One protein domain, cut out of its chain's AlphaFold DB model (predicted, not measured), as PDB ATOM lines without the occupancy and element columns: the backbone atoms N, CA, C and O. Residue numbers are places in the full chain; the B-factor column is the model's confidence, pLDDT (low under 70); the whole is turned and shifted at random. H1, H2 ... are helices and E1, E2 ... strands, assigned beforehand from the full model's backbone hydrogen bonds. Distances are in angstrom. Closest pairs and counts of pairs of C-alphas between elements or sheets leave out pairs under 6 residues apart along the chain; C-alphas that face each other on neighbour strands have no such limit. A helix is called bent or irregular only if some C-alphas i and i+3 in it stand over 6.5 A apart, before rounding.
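AT A GLANCE: This is residues 5 to 36 and 85 to 158 of the 179 residues of an uncharacterized protein of Rhizophagus irregularis (strain DAOM 197198w) (UniProt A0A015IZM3). With little regular structure, an antiparallel sheet E1 E2 E3 E4 makes one wall, with H1 grazing it and loop residues 91 to 99 beyond H1. H1 H2 E1 E2 E3 E4 H3, mixed in class, hold 35 of 106 printed residues. The whole is compact, radius of gyration of the C-alphas 13.5 A, spanning 35 by 33 by 31 A.

HOW THE PARTS SIT: Start at H1, residues 5 to 17; it only grazes the sheet. E2, E3 and E4, residues 110 to 112, 123 to 126 and 135 to 137, are a meander of antiparallel hairpins; find N 112 2.8 A from O 124. H3, residues 139 to 142, is close to H1 but not clearly touching; the closest C-alphas, 142 and 15, are 6.9 A apart.

IN THESE COORDINATES: Find C-alpha 5 at (133.711, 216.352, 100.884); H1 runs 18.6 A. H2 is residues 20 to 24, E1 30 to 32; H3 ends at (130.954, 220.188, 119.069).

THE WHOLE: C-alphas 36 and 85 are 20.3 A apart across the cut; 18 printed residues are under pLDDT 70.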
ATOM      1  N   GLY A   5     134.217 214.980 101.018       54.72
ATOM      2  CA  GLY A   5     133.711 216.352 100.884       54.72
ATOM      3  C   GLY A   5     132.353 216.556 101.558       54.72
ATOM      4  O   GLY A   5     132.166 217.505 102.319       54.72
ATOM      5  N   ALA A   6     131.458 215.584 101.395       57.69
ATOM      6  CA  ALA A   6     130.175 215.482 102.085       57.69
ATOM      7  C   ALA A   6     130.283 215.643 103.618       57.69
ATOM      8  O   ALA A   6     129.572 216.431 104.249       57.69
ATOM      9  N   HIS A   7     131.232 214.934 104.229       63.56
ATOM     10  CA  HIS A   7     131.408 214.932 105.679       63.56
ATOM     11  C   HIS A   7     132.015 216.243 106.211       63.56
ATOM     12  O   HIS A   7     131.736 216.628 107.354       63.56
ATOM     13  N   TYR A   8     132.819 216.941 105.400       67.06
ATOM     14  CA  TYR A   8     133.283 218.292 105.726       67.06
ATOM     15  C   TYR A   8     132.114 219.272 105.752       67.06
ATOM     16  O   TYR A   8     131.942 219.964 106.753       67.06
ATOM     17  N   HIS A   9     131.246 219.230 104.738       68.94
ATOM     18  CA  HIS A   9     130.099 220.130 104.654       68.94
ATOM     19  C   HIS A   9     129.157 220.009 105.866       68.94
ATOM     20  O   HIS A   9     128.746 221.013 106.452       68.94
ATOM     21  N   SER A  10     128.878 218.775 106.297       73.12
ATOM     22  CA  SER A  10     128.052 218.517 107.481       73.12
ATOM     23  C   SER A  10     128.666 219.081 108.767       73.12
ATOM     24  O   SER A  10     127.978 219.716 109.565       73.12
ATOM     25  N   SER A  11     129.972 218.883 108.959       77.06
ATOM     26  CA  SER A  11     130.673 219.331 110.169       77.06
ATOM     27  C   SER A  11     130.782 220.860 110.225       77.06
ATOM     28  O   SER A  11     130.644 221.457 111.291       77.06
ATOM     29  N   GLU A  12     130.992 221.499 109.072       77.31
ATOM     30  CA  GLU A  12     131.009 222.955 108.925       77.31
ATOM     31  C   GLU A  12     129.670 223.584 109.289       77.31
ATOM     32  O   GLU A  12     129.620 224.497 110.112       77.31
ATOM     33  N   LEU A  13     128.572 223.065 108.735       77.62
ATOM     34  CA  LEU A  13     127.246 223.589 109.040       77.62
ATOM     35  C   LEU A  13     126.911 223.430 110.529       77.62
ATOM     36  O   LEU A  13     126.412 224.373 111.137       77.62
ATOM     37  N   MET A  14     127.235 222.280 111.135       81.12
ATOM     38  CA  MET A  14     127.053 222.055 112.577       81.12
ATOM     39  C   MET A  14     127.786 223.102 113.418       81.12
ATOM     40  O   MET A  14     127.235 223.607 114.394       81.12
ATOM     41  N   ALA A  15     129.020 223.428 113.034       80.50
ATOM     42  CA  ALA A  15     129.827 224.417 113.724       80.50
ATOM     43  C   ALA A  15     129.224 225.828 113.626       80.50
ATOM     44  O   ALA A  15     129.210 226.546 114.619       80.50
ATOM     45  N   ILE A  16     128.674 226.214 112.469       79.81
ATOM     46  CA  ILE A  16     128.020 227.522 112.299       79.81
ATOM     47  C   ILE A  16     126.678 227.564 113.051       79.81
ATOM     48  O   ILE A  16     126.433 228.515 113.792       79.81
ATOM     49  N   ILE A  17     125.818 226.548 112.891       80.38
ATOM     50  CA  ILE A  17     124.483 226.486 113.519       80.38
ATOM     51  C   ILE A  17     124.584 226.620 115.040       80.38
ATOM     52  O   ILE A  17     123.752 227.293 115.648       80.38
ATOM     53  N   ALA A  18     125.632 226.054 115.645       81.88
ATOM     54  CA  ALA A  18     125.873 226.157 117.081       81.88
ATOM     55  C   ALA A  18     125.960 227.600 117.604       81.88
ATOM     56  O   ALA A  18     125.677 227.836 118.776       81.88
ATOM     57  N   HIS A  19     126.299 228.559 116.741       82.81
ATOM     58  CA  HIS A  19     126.401 229.971 117.088       82.81
ATOM     59  C   HIS A  19     125.244 230.832 116.560       82.81
ATOM     60  O   HIS A  19     125.216 232.032 116.813       82.81
ATOM     61  N   TRP A  20     124.265 230.280 115.837       83.25
ATOM     62  CA  TRP A  20     123.205 231.091 115.216       83.25
ATOM     63  C   TRP A  20     122.318 231.830 116.209       83.25
ATOM     64  O   TRP A  20     121.925 232.968 115.948       83.25
ATOM     65  N   ASN A  21     122.016 231.211 117.348       83.88
ATOM     66  CA  ASN A  21     121.226 231.875 118.375       83.88
ATOM     67  C   ASN A  21     122.001 233.056 118.977       83.88
ATOM     68  O   ASN A  21     121.479 234.164 119.041       83.88
ATOM     69  N   GLU A  22     123.278 232.847 119.307       85.38
ATOM     70  CA  GLU A  22     124.176 233.892 119.808       85.38
ATOM     71  C   GLU A  22     124.343 235.035 118.792       85.38
ATOM     72  O   GLU A  22     124.234 236.211 119.136       85.38
ATOM     73  N   TRP A  23     124.592 234.698 117.526       85.31
ATOM     74  CA  TRP A  23     124.932 235.669 116.492       85.31
ATOM     75  C   TRP A  23     123.726 236.377 115.891       85.31
ATOM     76  O   TRP A  23     123.833 237.554 115.559       85.31
ATOM     77  N   TYR A  24     122.600 235.696 115.706       83.38
ATOM     78  CA  TYR A  24     121.468 236.226 114.938       83.38
ATOM     79  C   TYR A  24     120.135 236.149 115.681       83.38
ATOM     80  O   TYR A  24     119.125 236.542 115.110       83.38
ATOM     81  N   GLN A  25     120.107 235.657 116.928       85.81
ATOM     82  CA  GLN A  25     118.864 235.371 117.659       85.81
ATOM     83  C   GLN A  25     117.953 234.384 116.909       85.81
ATOM     84  O   GLN A  25     116.738 234.373 117.087       85.81
ATOM     85  N   ILE A  26     118.552 233.527 116.073       82.94
ATOM     86  CA  ILE A  26     117.848 232.479 115.336       82.94
ATOM     87  C   ILE A  26     117.978 231.177 116.111       82.94
ATOM     88  O   ILE A  26     119.076 230.676 116.351       82.94
ATOM     89  N   GLU A  27     116.842 230.617 116.497       86.50
ATOM     90  CA  GLU A  27     116.784 229.343 117.193       86.50
ATOM     91  C   GLU A  27     116.522 228.207 116.197       86.50
ATOM     92  O   GLU A  27     115.399 227.990 115.742       86.50
ATOM     93  N   VAL A  28     117.576 227.471 115.846       84.62
ATOM     94  CA  VAL A  28     117.459 226.289 114.985       84.62
ATOM     95  C   VAL A  28     116.888 225.135 115.806       84.62
ATOM     96  O   VAL A  28     117.390 224.832 116.885       84.62
ATOM     97  N   ARG A  29     115.833 224.486 115.302       87.88
ATOM     98  CA  ARG A  29     115.183 223.339 115.966       87.88
ATOM     99  C   ARG A  29     115.610 222.010 115.355       87.88
ATOM    100  O   ARG A  29     115.923 221.063 116.081       87.88
ATOM    101  N   ASP A  30     115.672 221.958 114.033       86.38
ATOM    102  CA  ASP A  30     116.073 220.795 113.254       86.38
ATOM    103  C   ASP A  30     116.481 221.203 111.835       86.38
ATOM    104  O   ASP A  30     116.192 222.315 111.392       86.38
ATOM    105  N   TRP A  31     117.219 220.325 111.152       83.50
ATOM    106  CA  TRP A  31     117.590 220.498 109.747       83.50
ATOM    107  C   TRP A  31     117.852 219.149 109.070       83.50
ATOM    108  O   TRP A  31     118.092 218.124 109.713       83.50
ATOM    109  N   GLN A  32     117.821 219.159 107.740       77.31
ATOM    110  CA  GLN A  32     118.114 218.007 106.895       77.31
ATOM    111  C   GLN A  32     118.824 218.494 105.629       77.31
ATOM    112  O   GLN A  32     118.429 219.511 105.060       77.31
ATOM    113  N   PHE A  33     119.873 217.793 105.190       69.81
ATOM    114  CA  PHE A  33     120.512 218.111 103.912       69.81
ATOM    115  C   PHE A  33     119.708 217.539 102.749       69.81
ATOM    116  O   PHE A  33     119.098 216.473 102.849       69.81
ATOM    117  N   LEU A  34     119.748 218.254 101.628       61.34
ATOM    118  CA  LEU A  34     119.149 217.850 100.367       61.34
ATOM    119  C   LEU A  34     120.245 217.874  99.303       61.34
ATOM    120  O   LEU A  34     120.822 218.926  99.042       61.34
ATOM    121  N   GLU A  35     120.527 216.728  98.695       48.84
ATOM    122  CA  GLU A  35     121.383 216.644  97.513       48.84
ATOM    123  C   GLU A  35     120.503 216.357  96.289       48.84
ATOM    124  O   GLU A  35     119.854 215.310  96.235       48.84
ATOM    125  N   PRO A  36     120.440 217.265  95.299       41.16
ATOM    126  CA  PRO A  36     119.837 216.963  94.011       41.16
ATOM    127  C   PRO A  36     120.806 216.083  93.203       41.16
ATOM    128  O   PRO A  36     121.781 216.576  92.644       41.16
ATOM    129  N   LEU A  85     109.018 232.052 105.000       82.56
ATOM    130  CA  LEU A  85     110.229 231.527 104.386       82.56
ATOM    131  C   LEU A  85     111.204 232.659 104.094       82.56
ATOM    132  O   LEU A  85     110.808 233.748 103.691       82.56
ATOM    133  N   ALA A  86     112.490 232.372 104.258       80.38
ATOM    134  CA  ALA A  86     113.574 233.231 103.807       80.38
ATOM    135  C   ALA A  86     114.724 232.362 103.297       80.38
ATOM    136  O   ALA A  86     115.006 231.296 103.850       80.38
ATOM    137  N   ASN A  87     115.398 232.828 102.250       81.88
ATOM    138  CA  ASN A  87     116.652 232.251 101.802       81.88
ATOM    139  C   ASN A  87     117.778 232.768 102.701       81.88
ATOM    140  O   ASN A  87     117.893 233.973 102.934       81.88
ATOM    141  N   LEU A  88     118.617 231.849 103.173       78.00
ATOM    142  CA  LEU A  88     119.799 232.165 103.957       78.00
ATOM    143  C   LEU A  88     121.021 231.530 103.307       78.00
ATOM    144  O   LEU A  88     121.193 230.311 103.317       78.00
ATOM    145  N   GLU A  89     121.909 232.375 102.801       77.19
ATOM    146  CA  GLU A  89     123.172 231.949 102.217       77.19
ATOM    147  C   GLU A  89     124.305 232.249 103.200       77.19
ATOM    148  O   GLU A  89     124.674 233.415 103.373       77.19
ATOM    149  N   PRO A  90     124.859 231.230 103.881       69.25
ATOM    150  CA  PRO A  90     126.006 231.434 104.751       69.25
ATOM    151  C   PRO A  90     127.242 231.800 103.921       69.25
ATOM    152  O   PRO A  90     127.520 231.160 102.908       69.25
ATOM    153  N   ASP A  91     128.008 232.787 104.385       71.56
ATOM    154  CA  ASP A  91     129.362 233.044 103.890       71.56
ATOM    155  C   ASP A  91     130.279 231.894 104.348       71.56
ATOM    156  O   ASP A  91     130.490 231.693 105.547       71.56
ATOM    157  N   ARG A  92     130.753 231.089 103.387       64.56
ATOM    158  CA  ARG A  92     131.531 229.860 103.631       64.56
ATOM    159  C   ARG A  92     133.033 230.041 103.420       64.56
ATOM    160  O   ARG A  92     133.797 229.159 103.813       64.56
ATOM    161  N   ASP A  93     133.474 231.173 102.870       65.25
ATOM    162  CA  ASP A  93     134.869 231.375 102.447       65.25
ATOM    163  C   ASP A  93     135.855 231.359 103.629       65.25
ATOM    164  O   ASP A  93     137.053 231.124 103.467       65.25
ATOM    165  N   GLN A  94     135.349 231.546 104.848       59.03
ATOM    166  CA  GLN A  94     136.156 231.658 106.062       59.03
ATOM    167  C   GLN A  94     136.331 230.329 106.825       59.03
ATOM    168  O   GLN A  94     137.109 230.272 107.784       59.03
ATOM    169  N   LEU A  95     135.638 229.252 106.428       60.00
ATOM    170  CA  LEU A  95     135.524 228.036 107.248       60.00
ATOM    171  C   LEU A  95     136.371 226.841 106.761       60.00
ATOM    172  O   LEU A  95     136.890 226.093 107.599       60.00
ATOM    173  N   GLY A  96     136.621 226.756 105.448       56.72
ATOM    174  CA  GLY A  96     137.063 225.571 104.684       56.72
ATOM    175  C   GLY A  96     138.278 224.757 105.155       56.72
ATOM    176  O   GLY A  96     138.500 223.654 104.664       56.72
ATOM    177  N   SER A  97     139.092 225.252 106.092       58.84
ATOM    178  CA  SER A  97     140.275 224.529 106.606       58.84
ATOM    179  C   SER A  97     140.289 224.308 108.121       58.84
ATOM    180  O   SER A  97     141.174 223.623 108.635       58.84
ATOM    181  N   ASN A  98     139.328 224.870 108.857       69.00
ATOM    182  CA  ASN A  98     139.393 224.929 110.321       69.00
ATOM    183  C   ASN A  98     138.456 223.930 111.021       69.00
ATOM    184  O   ASN A  98     138.492 223.840 112.252       69.00
ATOM    185  N   VAL A  99     137.649 223.175 110.266       75.31
ATOM    186  CA  VAL A  99     136.650 222.245 110.810       75.31
ATOM    187  C   VAL A  99     137.065 220.790 110.604       75.31
ATOM    188  O   VAL A  99     137.395 220.351 109.504       75.31
ATOM    189  N   LYS A 100     137.059 220.022 111.694       81.56
ATOM    190  CA  LYS A 100     137.336 218.585 111.696       81.56
ATOM    191  C   LYS A 100     136.093 217.789 111.324       81.56
ATOM    192  O   LYS A 100     134.983 218.128 111.717       81.56
ATOM    193  N   THR A 101     136.310 216.660 110.660       76.62
ATOM    194  CA  THR A 101     135.259 215.688 110.365       76.62
ATOM    195  C   THR A 101     134.811 214.938 111.620       76.62
ATOM    196  O   THR A 101     135.640 214.465 112.404       76.62
ATOM    197  N   ILE A 102     133.501 214.753 111.777       77.44
ATOM    198  CA  ILE A 102     132.923 213.889 112.814       77.44
ATOM    199  C   ILE A 102     132.740 212.476 112.267       77.44
ATOM    200  O   ILE A 102     132.226 212.279 111.169       77.44
ATOM    201  N   LYS A 103     133.141 211.463 113.038       76.69
ATOM    202  CA  LYS A 103     132.897 210.064 112.667       76.69
ATOM    203  C   LYS A 103     131.425 209.698 112.860       76.69
ATOM    204  O   LYS A 103     130.808 210.099 113.841       76.69
ATOM    205  N   GLY A 104     130.900 208.868 111.961       76.19
ATOM    206  CA  GLY A 104     129.543 208.326 112.078       76.19
ATOM    207  C   GLY A 104     128.435 209.311 111.704       76.19
ATOM    208  O   GLY A 104     127.313 209.136 112.168       76.19
ATOM    209  N   ILE A 105     128.747 210.333 110.900       76.50
ATOM    210  CA  ILE A 105     127.763 211.248 110.303       76.50
ATOM    211  C   ILE A 105     127.482 210.846 108.853       76.50
ATOM    212  O   ILE A 105     128.358 210.298 108.187       76.50
ATOM    213  N   SER A 106     126.286 211.151 108.361       75.50
ATOM    214  CA  SER A 106     125.910 211.022 106.951       75.50
ATOM    215  C   SER A 106     125.154 212.274 106.523       75.50
ATOM    216  O   SER A 106     124.389 212.824 107.317       75.50
ATOM    217  N   ASN A 107     125.314 212.683 105.263       68.38
ATOM    218  CA  ASN A 107     124.527 213.775 104.681       68.38
ATOM    219  C   ASN A 107     123.025 213.473 104.717       68.38
ATOM    220  O   ASN A 107     122.217 214.383 104.806       68.38
ATOM    221  N   LEU A 108     122.632 212.199 104.733       72.31
ATOM    222  CA  LEU A 108     121.222 211.811 104.759       72.31
ATOM    223  C   LEU A 108     120.572 211.941 106.142       72.31
ATOM    224  O   LEU A 108     119.377 211.690 106.272       72.31
ATOM    225  N   PHE A 109     121.334 212.302 107.177       80.56
ATOM    226  CA  PHE A 109     120.798 212.372 108.528       80.56
ATOM    227  C   PHE A 109     119.784 213.503 108.701       80.56
ATOM    228  O   PHE A 109     119.942 214.615 108.196       80.56
ATOM    229  N   TYR A 110     118.760 213.201 109.495       83.50
ATOM    230  CA  TYR A 110     117.941 214.192 110.169       83.50
ATOM    231  C   TYR A 110     118.660 214.648 111.431       83.50
ATOM    232  O   TYR A 110     119.077 213.820 112.249       83.50
ATOM    233  N   TRP A 111     118.745 215.959 111.602       87.81
ATOM    234  CA  TRP A 111     119.423 216.592 112.715       87.81
ATOM    235  C   TRP A 111     118.429 217.360 113.567       87.81
ATOM    236  O   TRP A 111     117.501 217.979 113.055       87.81
ATOM    237  N   LYS A 112     118.638 217.341 114.877       90.75
ATOM    238  CA  LYS A 112     117.835 218.066 115.852       90.75
ATOM    239  C   LYS A 112     118.752 218.796 116.819       90.75
ATOM    240  O   LYS A 112     119.723 218.216 117.307       90.75
ATOM    241  N   TRP A 113     118.394 220.038 117.125       90.69
ATOM    242  CA  TRP A 113     119.013 220.853 118.163       90.69
ATOM    243  C   TRP A 113     118.013 221.042 119.311       90.69
ATOM    244  O   TRP A 113     117.100 221.869 119.227       90.69
ATOM    245  N   PRO A 114     118.101 220.242 120.384       89.38
ATOM    246  CA  PRO A 114     117.221 220.395 121.529       89.38
ATOM    247  C   PRO A 114     117.544 221.691 122.278       89.38
ATOM    248  O   PRO A 114     118.655 221.896 122.758       89.38
ATOM    249  N   VAL A 115     116.539 222.552 122.416       83.75
ATOM    250  CA  VAL A 115     116.639 223.811 123.180       83.75
ATOM    251  C   VAL A 115     116.018 223.709 124.576       83.75
ATOM    252  O   VAL A 115     116.016 224.667 125.339       83.75
ATOM    253  N   SER A 116     115.449 222.550 124.913       86.44
ATOM    254  CA  SER A 116     114.878 222.260 126.230       86.44
ATOM    255  C   SER A 116     115.078 220.785 126.597       86.44
ATOM    256  O   SER A 116     115.292 219.941 125.720       86.44
ATOM    257  N   GLY A 117     115.007 220.480 127.895       90.19
ATOM    258  CA  GLY A 117     115.161 219.127 128.438       90.19
ATOM    259  C   GLY A 117     116.611 218.711 128.710       90.19
ATOM    260  O   GLY A 117     117.521 219.531 128.754       90.19
ATOM    261  N   GLU A 118     116.829 217.414 128.904       89.88
ATOM    262  CA  GLU A 118     118.139 216.858 129.297       89.88
ATOM    263  C   GLU A 118     119.192 216.919 128.181       89.88
ATOM    264  O   GLU A 118     120.388 216.848 128.441       89.88
ATOM    265  N   MET A 119     118.748 217.082 126.933       91.50
ATOM    266  CA  MET A 119     119.607 217.107 125.747       91.50
ATOM    267  C   MET A 119     120.004 218.530 125.319       91.50
ATOM    268  O   MET A 119     120.490 218.713 124.203       91.50
ATOM    269  N   ILE A 120     119.789 219.546 126.164       89.50
ATOM    270  CA  ILE A 120     120.188 220.929 125.858       89.50
ATOM    271  C   ILE A 120     121.687 220.989 125.539       89.50
ATOM    272  O   ILE A 120     122.523 220.461 126.273       89.50
ATOM    273  N   GLY A 121     122.019 221.652 124.429       86.31
ATOM    274  CA  GLY A 121     123.396 221.837 123.961       86.31
ATOM    275  C   GLY A 121     123.983 220.639 123.209       86.31
ATOM    276  O   GLY A 121     125.100 220.730 122.700       86.31
ATOM    277  N   TYR A 122     123.254 219.526 123.112       90.75
ATOM    278  CA  TYR A 122     123.620 218.430 122.222       90.75
ATOM    279  C   TYR A 122     123.143 218.716 120.798       90.75
ATOM    280  O   TYR A 122     122.132 219.379 120.582       90.75
ATOM    281  N   ILE A 123     123.828 218.123 119.825       90.19
ATOM    282  CA  ILE A 123     123.261 217.907 118.493       90.19
ATOM    283  C   ILE A 123     122.884 216.436 118.398       90.19
ATOM    284  O   ILE A 123     123.711 215.560 118.646       90.19
ATOM    285  N   CYS A 124     121.643 216.153 118.030       91.06
ATOM    286  CA  CYS A 124     121.148 214.796 117.845       91.06
ATOM    287  C   CYS A 124     120.993 214.524 116.353       91.06
ATOM    288  O   CYS A 124     120.381 215.320 115.649       91.06
ATOM    289  N   ALA A 125     121.490 213.391 115.872       89.75
ATOM    290  CA  ALA A 125     121.328 212.974 114.487       89.75
ATOM    291  C   ALA A 125     120.794 211.552 114.403       89.75
ATOM    292  O   ALA A 125     121.086 210.722 115.257       89.75
ATOM    293  N   ARG A 126     120.025 211.245 113.370       86.81
ATOM    294  CA  ARG A 126     119.595 209.876 113.063       86.81
ATOM    295  C   ARG A 126     119.320 209.748 111.580       86.81
ATOM    296  O   ARG A 126     119.239 210.754 110.882       86.81
ATOM    297  N   SER A 127     119.131 208.520 111.115       80.12
ATOM    298  CA  SER A 127     118.890 208.244 109.703       80.12
ATOM    299  C   SER A 127     117.734 209.066 109.138       80.12
ATOM    300  O   SER A 127     117.942 209.716 108.128       80.12
ATOM    301  N   LEU A 128     116.553 209.088 109.775       71.25
ATOM    302  CA  LEU A 128     115.402 209.868 109.289       71.25
ATOM    303  C   LEU A 128     114.530 210.388 110.434       71.25
ATOM    304  O   LEU A 128     114.644 209.901 111.564       71.25
ATOM    305  N   PRO A 129     113.600 211.329 110.176       71.19
ATOM    306  CA  PRO A 129     112.548 211.624 111.134       71.19
ATOM    307  C   PRO A 129     111.835 210.324 111.525       71.19
ATOM    308  O   PRO A 129     111.328 209.580 110.699       71.19
ATOM    309  N   HIS A 130     111.837 210.051 112.820       76.75
ATOM    310  CA  HIS A 130     111.253 208.896 113.498       76.75
ATOM    311  C   HIS A 130     111.892 207.533 113.197       76.75
ATOM    312  O   HIS A 130     111.380 206.527 113.679       76.75
ATOM    313  N   PHE A 131     113.040 207.485 112.509       76.19
ATOM    314  CA  PHE A 131     113.685 206.224 112.137       76.19
ATOM    315  C   PHE A 131     115.190 206.200 112.427       76.19
ATOM    316  O   PHE A 131     115.918 207.170 112.198       76.19
ATOM    317  N   GLY A 132     115.650 205.035 112.883       81.62
ATOM    318  CA  GLY A 132     117.027 204.795 113.294       81.62
ATOM    319  C   GLY A 132     117.324 205.281 114.720       81.62
ATOM    320  O   GLY A 132     116.603 206.125 115.266       81.62
ATOM    321  N   PRO A 133     118.376 204.733 115.351       89.56
ATOM    322  CA  PRO A 133     118.818 205.181 116.663       89.56
ATOM    323  C   PRO A 133     119.362 206.611 116.594       89.56
ATOM    324  O   PRO A 133     119.901 207.044 115.575       89.56
ATOM    325  N   TRP A 134     119.248 207.330 117.709       91.00
ATOM    326  CA  TRP A 134     119.892 208.628 117.866       91.00
ATOM    327  C   TRP A 134     121.400 208.472 118.062       91.00
ATOM    328  O   TRP A 134     121.854 207.729 118.929       91.00
ATOM    329  N   ASN A 135     122.161 209.229 117.283       90.62
ATOM    330  CA  ASN A 135     123.564 209.525 117.495       90.62
ATOM    331  C   ASN A 135     123.670 210.934 118.095       90.62
ATOM    332  O   ASN A 135     123.290 211.917 117.459       90.62
ATOM    333  N   ASN A 136     124.133 211.025 119.339       92.06
ATOM    334  CA  ASN A 136     124.136 212.268 120.103       92.06
ATOM    335  C   ASN A 136     125.557 212.817 120.229       92.06
ATOM    336  O   ASN A 136     126.447 212.161 120.770       92.06
ATOM    337  N   PHE A 137     125.746 214.055 119.794       89.06
ATOM    338  CA  PHE A 137     127.006 214.780 119.870       89.06
ATOM    339  C   PHE A 137     126.951 215.761 121.035       89.06
ATOM    340  O   PHE A 137     126.123 216.668 121.057       89.06
ATOM    341  N   SER A 138     127.829 215.565 122.018       89.75
ATOM    342  CA  SER A 138     127.892 216.417 123.207       89.75
ATOM    343  C   SER A 138     128.462 217.810 122.906       89.75
ATOM    344  O   SER A 138     129.266 217.942 121.974       89.75
ATOM    345  N   PRO A 139     128.185 218.823 123.751       86.75
ATOM    346  CA  PRO A 139     128.809 220.144 123.645       86.75
ATOM    347  C   PRO A 139     130.339 220.082 123.542       86.75
ATOM    348  O   PRO A 139     130.946 220.762 122.722       86.75
ATOM    349  N   SER A 140     130.986 219.194 124.308       87.69
ATOM    350  CA  SER A 140     132.443 219.010 124.253       87.69
ATOM    351  C   SER A 140     132.937 218.430 122.926       87.69
ATOM    352  O   SER A 140     134.096 218.617 122.568       87.69
ATOM    353  N   THR A 141     132.092 217.666 122.229       86.62
ATOM    354  CA  THR A 141     132.393 217.127 120.896       86.62
ATOM    355  C   THR A 141     132.281 218.235 119.857       86.62
ATOM    356  O   THR A 141     133.189 218.397 119.048       86.62
ATOM    357  N   ILE A 142     131.222 219.043 119.950       83.81
ATOM    358  CA  ILE A 142     130.954 220.188 119.069       83.81
ATOM    359  C   ILE A 142     132.049 221.254 119.210       83.81
ATOM    360  O   ILE A 142     132.617 221.701 118.220       83.81
ATOM    361  N   ALA A 143     132.452 221.576 120.441       82.25
ATOM    362  CA  ALA A 143     133.524 222.535 120.710       82.25
ATOM    363  C   ALA A 143     134.886 222.115 120.123       82.25
ATOM    364  O   ALA A 143     135.747 222.955 119.886       82.25
ATOM    365  N   LYS A 144     135.102 220.814 119.878       85.50
ATOM    366  CA  LYS A 144     136.346 220.281 119.294       85.50
ATOM    367  C   LYS A 144     136.335 220.240 117.764       85.50
ATOM    368  O   LYS A 144     137.365 219.876 117.184       85.50
ATOM    369  N   LEU A 145     135.211 220.577 117.122       81.00
ATOM    370  CA  LEU A 145     135.093 220.608 115.662       81.00
ATOM    371  C   LEU A 145     135.964 221.697 115.067       81.00
ATOM    372  O   LEU A 145     136.645 221.454 114.075       81.00
ATOM    373  N   CYS A 146     135.999 222.858 115.707       75.94
ATOM    374  CA  CYS A 146     136.761 223.998 115.238       75.94
ATOM    375  C   CYS A 146     138.127 224.036 115.915       75.94
ATOM    376  O   CYS A 146     138.245 224.007 117.138       75.94
ATOM    377  N   THR A 147     139.187 224.098 115.113       75.25
ATOM    378  CA  THR A 147     140.558 224.296 115.615       75.25
ATOM    379  C   THR A 147     140.880 225.762 115.879       75.25
ATOM    380  O   THR A 147     141.851 226.061 116.571       75.25
ATOM    381  N   LYS A 148     140.067 226.670 115.333       75.44
ATOM    382  CA  LYS A 148     140.173 228.119 115.484       75.44
ATOM    383  C   LYS A 148     138.793 228.707 115.777       75.44
ATOM    384  O   LYS A 148     137.800 228.092 115.388       75.44
ATOM    385  N   PRO A 149     138.722 229.886 116.414       73.31
ATOM    386  CA  PRO A 149     137.473 230.624 116.533       73.31
ATOM    387  C   PRO A 149     136.841 230.828 115.155       73.31
ATOM    388  O   PRO A 149     137.527 231.230 114.213       73.31
ATOM    389  N   ILE A 150     135.548 230.536 115.041       74.50
ATOM    390  CA  ILE A 150     134.789 230.837 113.831       74.50
ATOM    391  C   ILE A 150     134.516 232.338 113.839       74.50
ATOM    392  O   ILE A 150     133.968 232.873 114.804       74.50
ATOM    393  N   VAL A 151     134.911 233.022 112.771       76.81
ATOM    394  CA  VAL A 151     134.514 234.415 112.566       76.81
ATOM    395  C   VAL A 151     133.037 234.417 112.201       76.81
ATOM    396  O   VAL A 151     132.629 233.675 111.309       76.81
ATOM    397  N   ARG A 152     132.240 235.241 112.893       79.50
ATOM    398  CA  ARG A 152     130.814 235.407 112.600       79.50
ATOM    399  C   ARG A 152     130.649 235.756 111.111       79.50
ATOM    400  O   ARG A 152     131.086 236.840 110.713       79.50
ATOM    401  N   PRO A 153     130.040 234.876 110.293       75.38
ATOM    402  CA  PRO A 153     129.838 235.165 108.885       75.38
ATOM    403  C   PRO A 153     128.815 236.293 108.723       75.38
ATOM    404  O   PRO A 153     128.027 236.590 109.626       75.38
ATOM    405  N   HIS A 154     128.795 236.919 107.554       79.25
ATOM    406  CA  HIS A 154     127.737 237.857 107.184       79.25
ATOM    407  C   HIS A 154     126.866 237.174 106.130       79.25
ATOM    408  O   HIS A 154     127.112 237.353 104.938       79.25
ATOM    409  N   PRO A 155     125.911 236.317 106.545       76.50
ATOM    410  CA  PRO A 155     125.075 235.612 105.592       76.50
ATOM    411  C   PRO A 155     124.232 236.611 104.802       76.50
ATOM    412  O   PRO A 155     123.785 237.628 105.341       76.50
ATOM    413  N   LYS A 156     123.972 236.297 103.535       80.69
ATOM    414  CA  LYS A 156     122.929 236.999 102.790       80.69
ATOM    415  C   LYS A 156     121.594 236.419 103.224       80.69
ATOM    416  O   LYS A 156     121.397 235.205 103.171       80.69
ATOM    417  N   ILE A 157     120.703 237.290 103.676       80.25
ATOM    418  CA  ILE A 157     119.362 236.926 104.127       80.25
ATOM    419  C   ILE A 157     118.376 237.613 103.191       80.25
ATOM    420  O   ILE A 157     118.487 238.822 102.978       80.25
ATOM    421  N   SER A 158     117.444 236.861 102.610       82.88
ATOM    422  CA  SER A 158     116.316 237.469 101.904       82.88
ATOM    423  C   SER A 158     115.300 238.034 102.896       82.88
ATOM    424  O   SER A 158     115.266 237.645 104.065       82.88
TER     425      SER A 158